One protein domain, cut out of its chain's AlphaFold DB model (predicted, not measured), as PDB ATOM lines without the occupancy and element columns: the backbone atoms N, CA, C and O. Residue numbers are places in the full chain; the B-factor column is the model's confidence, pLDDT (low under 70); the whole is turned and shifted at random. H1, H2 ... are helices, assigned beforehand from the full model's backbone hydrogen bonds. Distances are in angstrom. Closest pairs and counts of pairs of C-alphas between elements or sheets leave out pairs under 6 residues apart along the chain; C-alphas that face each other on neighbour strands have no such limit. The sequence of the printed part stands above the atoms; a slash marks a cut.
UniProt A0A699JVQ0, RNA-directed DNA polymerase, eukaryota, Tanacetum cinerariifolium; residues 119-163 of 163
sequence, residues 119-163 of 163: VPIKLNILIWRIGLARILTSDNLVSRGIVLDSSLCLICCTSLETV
ATOM      1  N   VAL A 119       9.066 -32.617   4.624       92.19
ATOM      2  CA  VAL A 119      10.175 -31.670   4.752       92.19
ATOM      3  C   VAL A 119      10.171 -30.670   3.597       92.19
ATOM      4  O   VAL A 119       9.779 -31.013   2.479       92.19
ATOM      5  N   PRO A 120      10.652 -29.435   3.819       94.75
ATOM      6  CA  PRO A 120      10.857 -28.482   2.739       94.75
ATOM      7  C   PRO A 120      11.704 -29.073   1.609       94.75
ATOM      8  O   PRO A 120      12.690 -29.772   1.852       94.75
ATOM      9  N   ILE A 121      11.385 -28.707   0.365       90.75
ATOM     10  CA  ILE A 121      12.087 -29.187  -0.838       90.75
ATOM     11  C   ILE A 121      13.612 -29.010  -0.757       90.75
ATOM     12  O   ILE A 121      14.363 -29.871  -1.206       90.75
ATOM     13  N   LYS A 122      14.080 -27.938  -0.103       89.56
ATOM     14  CA  LYS A 122      15.508 -27.672   0.125       89.56
ATOM     15  C   LYS A 122      16.195 -28.783   0.931       89.56
ATOM     16  O   LYS A 122      17.320 -29.142   0.599       89.56
ATOM     17  N   LEU A 123      15.527 -29.345   1.945       89.56
ATOM     18  CA  LEU A 123      16.075 -30.447   2.743       89.56
ATOM     19  C   LEU A 123      16.126 -31.743   1.942       89.56
ATOM     20  O   LEU A 123      17.133 -32.439   1.989       89.56
ATOM     21  N   ASN A 124      15.095 -32.035   1.146       89.81
ATOM     22  CA  ASN A 124      15.147 -33.200   0.266       89.81
ATOM     23  C   ASN A 124      16.289 -33.095  -0.755       89.81
ATOM     24  O   ASN A 124      17.007 -34.068  -0.965       89.81
ATOM     25  N   ILE A 125      16.497 -31.916  -1.355       88.88
ATOM     26  CA  ILE A 125      17.621 -31.682  -2.274       88.88
ATOM     27  C   ILE A 125      18.956 -31.863  -1.544       88.88
ATOM     28  O   ILE A 125      19.869 -32.471  -2.100       88.88
ATOM     29  N   LEU A 126      19.084 -31.364  -0.309       87.88
ATOM     30  CA  LEU A 126      20.294 -31.550   0.491       87.88
ATOM     31  C   LEU A 126      20.567 -33.038   0.741       87.88
ATOM     32  O   LEU A 126      21.654 -33.502   0.420       87.88
ATOM     33  N   ILE A 127      19.580 -33.791   1.230       87.31
ATOM     34  CA  ILE A 127      19.697 -35.235   1.497       87.31
ATOM     35  C   ILE A 127      20.028 -36.007   0.218       87.31
ATOM     36  O   ILE A 127      20.903 -36.870   0.221       87.31
ATOM     37  N   TRP A 128      19.390 -35.666  -0.901       86.38
ATOM     38  CA  TRP A 128      19.711 -36.249  -2.200       86.38
ATOM     39  C   TRP A 128      21.166 -35.979  -2.609       86.38
ATOM     40  O   TRP A 128      21.868 -36.884  -3.056       86.38
ATOM     41  N   ARG A 129      21.663 -34.752  -2.399       85.25
ATOM     42  CA  ARG A 129      23.074 -34.414  -2.644       85.25
ATOM     43  C   ARG A 129      24.021 -35.151  -1.696       85.25
ATOM     44  O   ARG A 129      25.082 -35.555  -2.163       85.25
ATOM     45  N   ILE A 130      23.650 -35.342  -0.425       84.25
ATOM     46  CA  ILE A 130      24.401 -36.159   0.548       84.25
ATOM     47  C   ILE A 130      24.526 -37.590   0.029       84.25
ATOM     48  O   ILE A 130      25.638 -38.087  -0.116       84.25
ATOM     49  N   GLY A 131      23.403 -38.223  -0.329       81.31
ATOM     50  CA  GLY A 131      23.378 -39.608  -0.807       81.31
ATOM     51  C   GLY A 131      24.178 -39.840  -2.091       81.31
ATOM     52  O   GLY A 131      24.608 -40.957  -2.356       81.31
ATOM     53  N   LEU A 132      24.421 -38.786  -2.873       78.19
ATOM     54  CA  LEU A 132      25.264 -38.830  -4.068       78.19
ATOM     55  C   LEU A 132      26.728 -38.415  -3.819       78.19
ATOM     56  O   LEU A 132      27.482 -38.328  -4.789       78.19
ATOM     57  N   ALA A 133      27.119 -38.094  -2.579       77.31
ATOM     58  CA  ALA A 133      28.402 -37.465  -2.240       77.31
ATOM     59  C   ALA A 133      28.678 -36.190  -3.077       77.31
ATOM     60  O   ALA A 133      29.779 -35.916  -3.554       77.31
ATOM     61  N   ARG A 134      27.632 -35.388  -3.328       76.69
ATOM     62  CA  ARG A 134      27.657 -34.172  -4.172       76.69
ATOM     63  C   ARG A 134      27.550 -32.867  -3.390       76.69
ATOM     64  O   ARG A 134      27.170 -31.830  -3.950       76.69
ATOM     65  N   ILE A 135      27.883 -32.893  -2.108       84.06
ATOM     66  CA  ILE A 135      28.111 -31.662  -1.354       84.06
ATOM     67  C   ILE A 135      29.494 -31.115  -1.718       84.06
ATOM     68  O   ILE A 135      30.395 -31.861  -2.093       84.06
ATOM     69  N   LEU A 136      29.623 -29.792  -1.689       76.75
ATOM     70  CA  LEU A 136      30.880 -29.076  -1.905       76.75
ATOM     71  C   LEU A 136      31.724 -29.087  -0.621       76.75
ATOM     72  O   LEU A 136      32.121 -28.031  -0.150       76.75
ATOM     73  N   THR A 137      31.934 -30.256  -0.019       81.00
ATOM     74  CA  THR A 137      32.901 -30.381   1.078       81.00
ATOM     75  C   THR A 137      34.315 -30.418   0.511       81.00
ATOM     76  O   THR A 137      34.501 -30.882  -0.619       81.00
ATOM     77  N   SER A 138      35.309 -29.960   1.280       78.06
ATOM     78  CA  SER A 138      36.720 -29.988   0.858       78.06
ATOM     79  C   SER A 138      37.154 -31.353   0.292       78.06
ATOM     80  O   SER A 138      37.715 -31.411  -0.800       78.06
ATOM     81  N   ASP A 139      36.777 -32.459   0.937       80.19
ATOM     82  CA  ASP A 139      37.093 -33.822   0.490       80.19
ATOM     83  C   ASP A 139      36.441 -34.185  -0.865       80.19
ATOM     84  O   ASP A 139      37.061 -34.739  -1.779       80.19
ATOM     85  N   ASN A 140      35.189 -33.764  -1.072       79.88
ATOM     86  CA  ASN A 140      34.483 -33.957  -2.342       79.88
ATOM     87  C   ASN A 140      35.023 -33.073  -3.478       79.88
ATOM     88  O   ASN A 140      34.793 -33.365  -4.653       79.88
ATOM     89  N   LEU A 141      35.684 -31.962  -3.153       81.19
ATOM     90  CA  LEU A 141      36.351 -31.100  -4.128       81.19
ATOM     91  C   LEU A 141      37.714 -31.685  -4.518       81.19
ATOM     92  O   LEU A 141      37.995 -31.812  -5.711       81.19
ATOM     93  N   VAL A 142      38.501 -32.133  -3.534       81.38
ATOM     94  CA  VAL A 142      39.796 -32.797  -3.752       81.38
ATOM     95  C   VAL A 142      39.631 -34.067  -4.585       81.38
ATOM     96  O   VAL A 142      40.324 -34.239  -5.586       81.38
ATOM     97  N   SER A 143      38.660 -34.925  -4.258       81.00
ATOM     98  CA  SER A 143      38.375 -36.145  -5.034       81.00
ATOM     99  C   SER A 143      37.945 -35.878  -6.485       81.00
ATOM    100  O   SER A 143      38.049 -36.763  -7.335       81.00
ATOM    101  N   ARG A 144      37.500 -34.655  -6.803       81.19
ATOM    102  CA  ARG A 144      37.174 -34.206  -8.169       81.19
ATOM    103  C   ARG A 144      38.341 -33.518  -8.882       81.19
ATOM    104  O   ARG A 144      38.151 -33.039  -9.997       81.19
ATOM    105  N   GLY A 145      39.520 -33.464  -8.265       81.06
ATOM    106  CA  GLY A 145      40.705 -32.815  -8.826       81.06
ATOM    107  C   GLY A 145      40.657 -31.287  -8.780       81.06
ATOM    108  O   GLY A 145      41.399 -30.638  -9.514       81.06
ATOM    109  N   ILE A 146      39.787 -30.701  -7.950       82.44
ATOM    110  CA  ILE A 146      39.784 -29.257  -7.708       82.44
ATOM    111  C   ILE A 146      40.874 -28.964  -6.678       82.44
ATOM    112  O   ILE A 146      40.829 -29.471  -5.557       82.44
ATOM    113  N   VAL A 147      41.858 -28.156  -7.073       81.38
ATOM    114  CA  VAL A 147      42.956 -27.738  -6.196       81.38
ATOM    115  C   VAL A 147      42.424 -26.722  -5.188       81.38
ATOM    116  O   VAL A 147      41.828 -25.716  -5.571       81.38
ATOM    117  N   LEU A 148      42.634 -27.002  -3.905       78.81
ATOM    118  CA  LEU A 148      42.312 -26.118  -2.790       78.81
ATOM    119  C   LEU A 148      43.608 -25.722  -2.082       78.81
ATOM    120  O   LEU A 148      44.486 -26.565  -1.909       78.81
ATOM    121  N   ASP A 149      43.695 -24.474  -1.618       79.56
ATOM    122  CA  ASP A 149      44.836 -23.991  -0.821       79.56
ATOM    123  C   ASP A 149      44.943 -24.709   0.534       79.56
ATOM    124  O   ASP A 149      46.028 -24.853   1.096       79.56
ATOM    125  N   SER A 150      43.811 -25.184   1.062       76.38
ATOM    126  CA  SER A 150      43.735 -26.003   2.268       76.38
ATOM    127  C   SER A 150      42.571 -26.982   2.161       76.38
ATOM    128  O   SER A 150      41.461 -26.606   1.785       76.38
ATOM    129  N   SER A 151      42.818 -28.242   2.514       72.38
ATOM    130  CA  SER A 151      41.787 -29.279   2.650       72.38
ATOM    131  C   SER A 151      41.200 -29.335   4.065       72.38
ATOM    132  O   SER A 151      40.441 -30.241   4.385       72.38
ATOM    133  N   LEU A 152      41.580 -28.419   4.955       77.69
ATOM    134  CA  LEU A 152      41.038 -28.371   6.309       77.69
ATOM    135  C   LEU A 152      39.711 -27.613   6.321       77.69
ATOM    136  O   LEU A 152      39.502 -26.672   5.557       77.69
ATOM    137  N   CYS A 153      38.818 -28.006   7.224       76.56
ATOM    138  CA  CYS A 153      37.564 -27.314   7.462       76.56
ATOM    139  C   CYS A 153      37.819 -25.844   7.810       76.56
ATOM    140  O   CYS A 153      38.521 -25.543   8.771       76.56
ATOM    141  N   LEU A 154      37.191 -24.928   7.071       72.69
ATOM    142  CA  LEU A 154      37.331 -23.478   7.265       72.69
ATOM    143  C   LEU A 154      36.761 -22.974   8.602       72.69
ATOM    144  O   LEU A 154      37.010 -21.835   8.983       72.69
ATOM    145  N   ILE A 155      35.979 -23.802   9.300       79.12
ATOM    146  CA  ILE A 155      35.336 -23.442  10.569       79.12
ATOM    147  C   ILE A 155      36.228 -23.818  11.752       79.12
ATOM    148  O   ILE A 155      36.441 -23.003  12.644       79.12
ATOM    149  N   CYS A 156      36.735 -25.053  11.784       81.19
ATOM    150  CA  CYS A 156      37.523 -25.553  12.913       81.19
ATOM    151  C   CYS A 156      39.027 -25.645  12.631       81.19
ATOM    152  O   CYS A 156      39.784 -25.906  13.562       81.19
ATOM    153  N   CYS A 157      39.462 -25.474  11.379       77.81
ATOM    154  CA  CYS A 157      40.854 -25.485  10.910       77.81
ATOM    155  C   CYS A 157      41.696 -26.701  11.348       77.81
ATOM    156  O   CYS A 157      42.921 -26.646  11.306       77.81
ATOM    157  N   THR A 158      41.064 -27.788  11.793       76.31
ATOM    158  CA  THR A 158      41.738 -28.896  12.499       76.31
ATOM    159  C   THR A 158      41.470 -30.263  11.887       76.31
ATOM    160  O   THR A 158      42.276 -31.172  12.055       76.31
ATOM    161  N   SER A 159      40.366 -30.428  11.162       79.75
ATOM    162  CA  SER A 159      39.980 -31.694  10.530       79.75
ATOM    163  C   SER A 159      39.581 -31.477   9.074       79.75
ATOM    164  O   SER A 159      39.248 -30.359   8.678       79.75
ATOM    165  N   LEU A 160      39.649 -32.543   8.274       77.44
ATOM    166  CA  LEU A 160      39.134 -32.566   6.905       77.44
ATOM    167  C   LEU A 160      37.625 -32.297   6.939       77.44
ATOM    168  O   LEU A 160      36.907 -32.906   7.729       77.44
ATOM    169  N   GLU A 161      37.137 -31.390   6.095       75.62
ATOM    170  CA  GLU A 161      35.693 -31.171   5.986       75.62
ATOM    171  C   GLU A 161      35.076 -32.323   5.189       75.62
ATOM    172  O   GLU A 161      35.218 -32.393   3.963       75.62
ATOM    173  N   THR A 162      34.391 -33.215   5.901       78.38
ATOM    174  CA  THR A 162      33.631 -34.346   5.362       78.38
ATOM    175  C   THR A 162      32.158 -34.229   5.761       78.38
ATOM    176  O   THR A 162      31.821 -33.500   6.694       78.38
ATOM    177  N   VAL A 163      31.277 -34.914   5.023       72.81
ATOM    178  CA  VAL A 163      29.833 -34.997   5.331       72.81
ATOM    179  C   VAL A 163      29.580 -36.060   6.388       72.81
ATOM    180  O   VAL A 163      30.214 -37.131   6.270       72.81
TER     181      VAL A 163
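What this domain is: This is residues 119 to 163 of the 163 residues of the protein "RNA-directed DNA polymerase, eukaryota" of Tanacetum cinerariifolium (UniProt A0A699JVQ0). This is a piece with little regular structure: helix H1 reaches away as an arm whose free residues 119 to 125 stick out, while beyond a short link the small helix H2 sits beside a long loop, residues 143 to 163, which folds back towards H1. The printed part has 45 residues with two named helices, H1 then H2, and no named strand; its class is all helix, though the helices hold only 16 residues. It is loose, radius of gyration of the C-alphas 12.1 A, and spans 35 by 23 by 12 A, only just flat.

Where its parts are: H1, residues 121 to 131, measures 15.4 A and begins at C-alpha 121 (12.087, -29.187, -0.838). H2, residues 138 to 142, ends at C-alpha 142 (39.796, -32.797, -3.752).

How they stand to each other: H1 and H2 are apart. In both helices every O i to N i+4 pair is within hydrogen-bond range.

The domain as a whole: The C-alphas farthest apart, of Val 119 and Asp 149, are 35.9 A apart. The printed part has no cut. The link from H1 to H2, 6 residues, is short. No printed residue is under 70 in pLDDT.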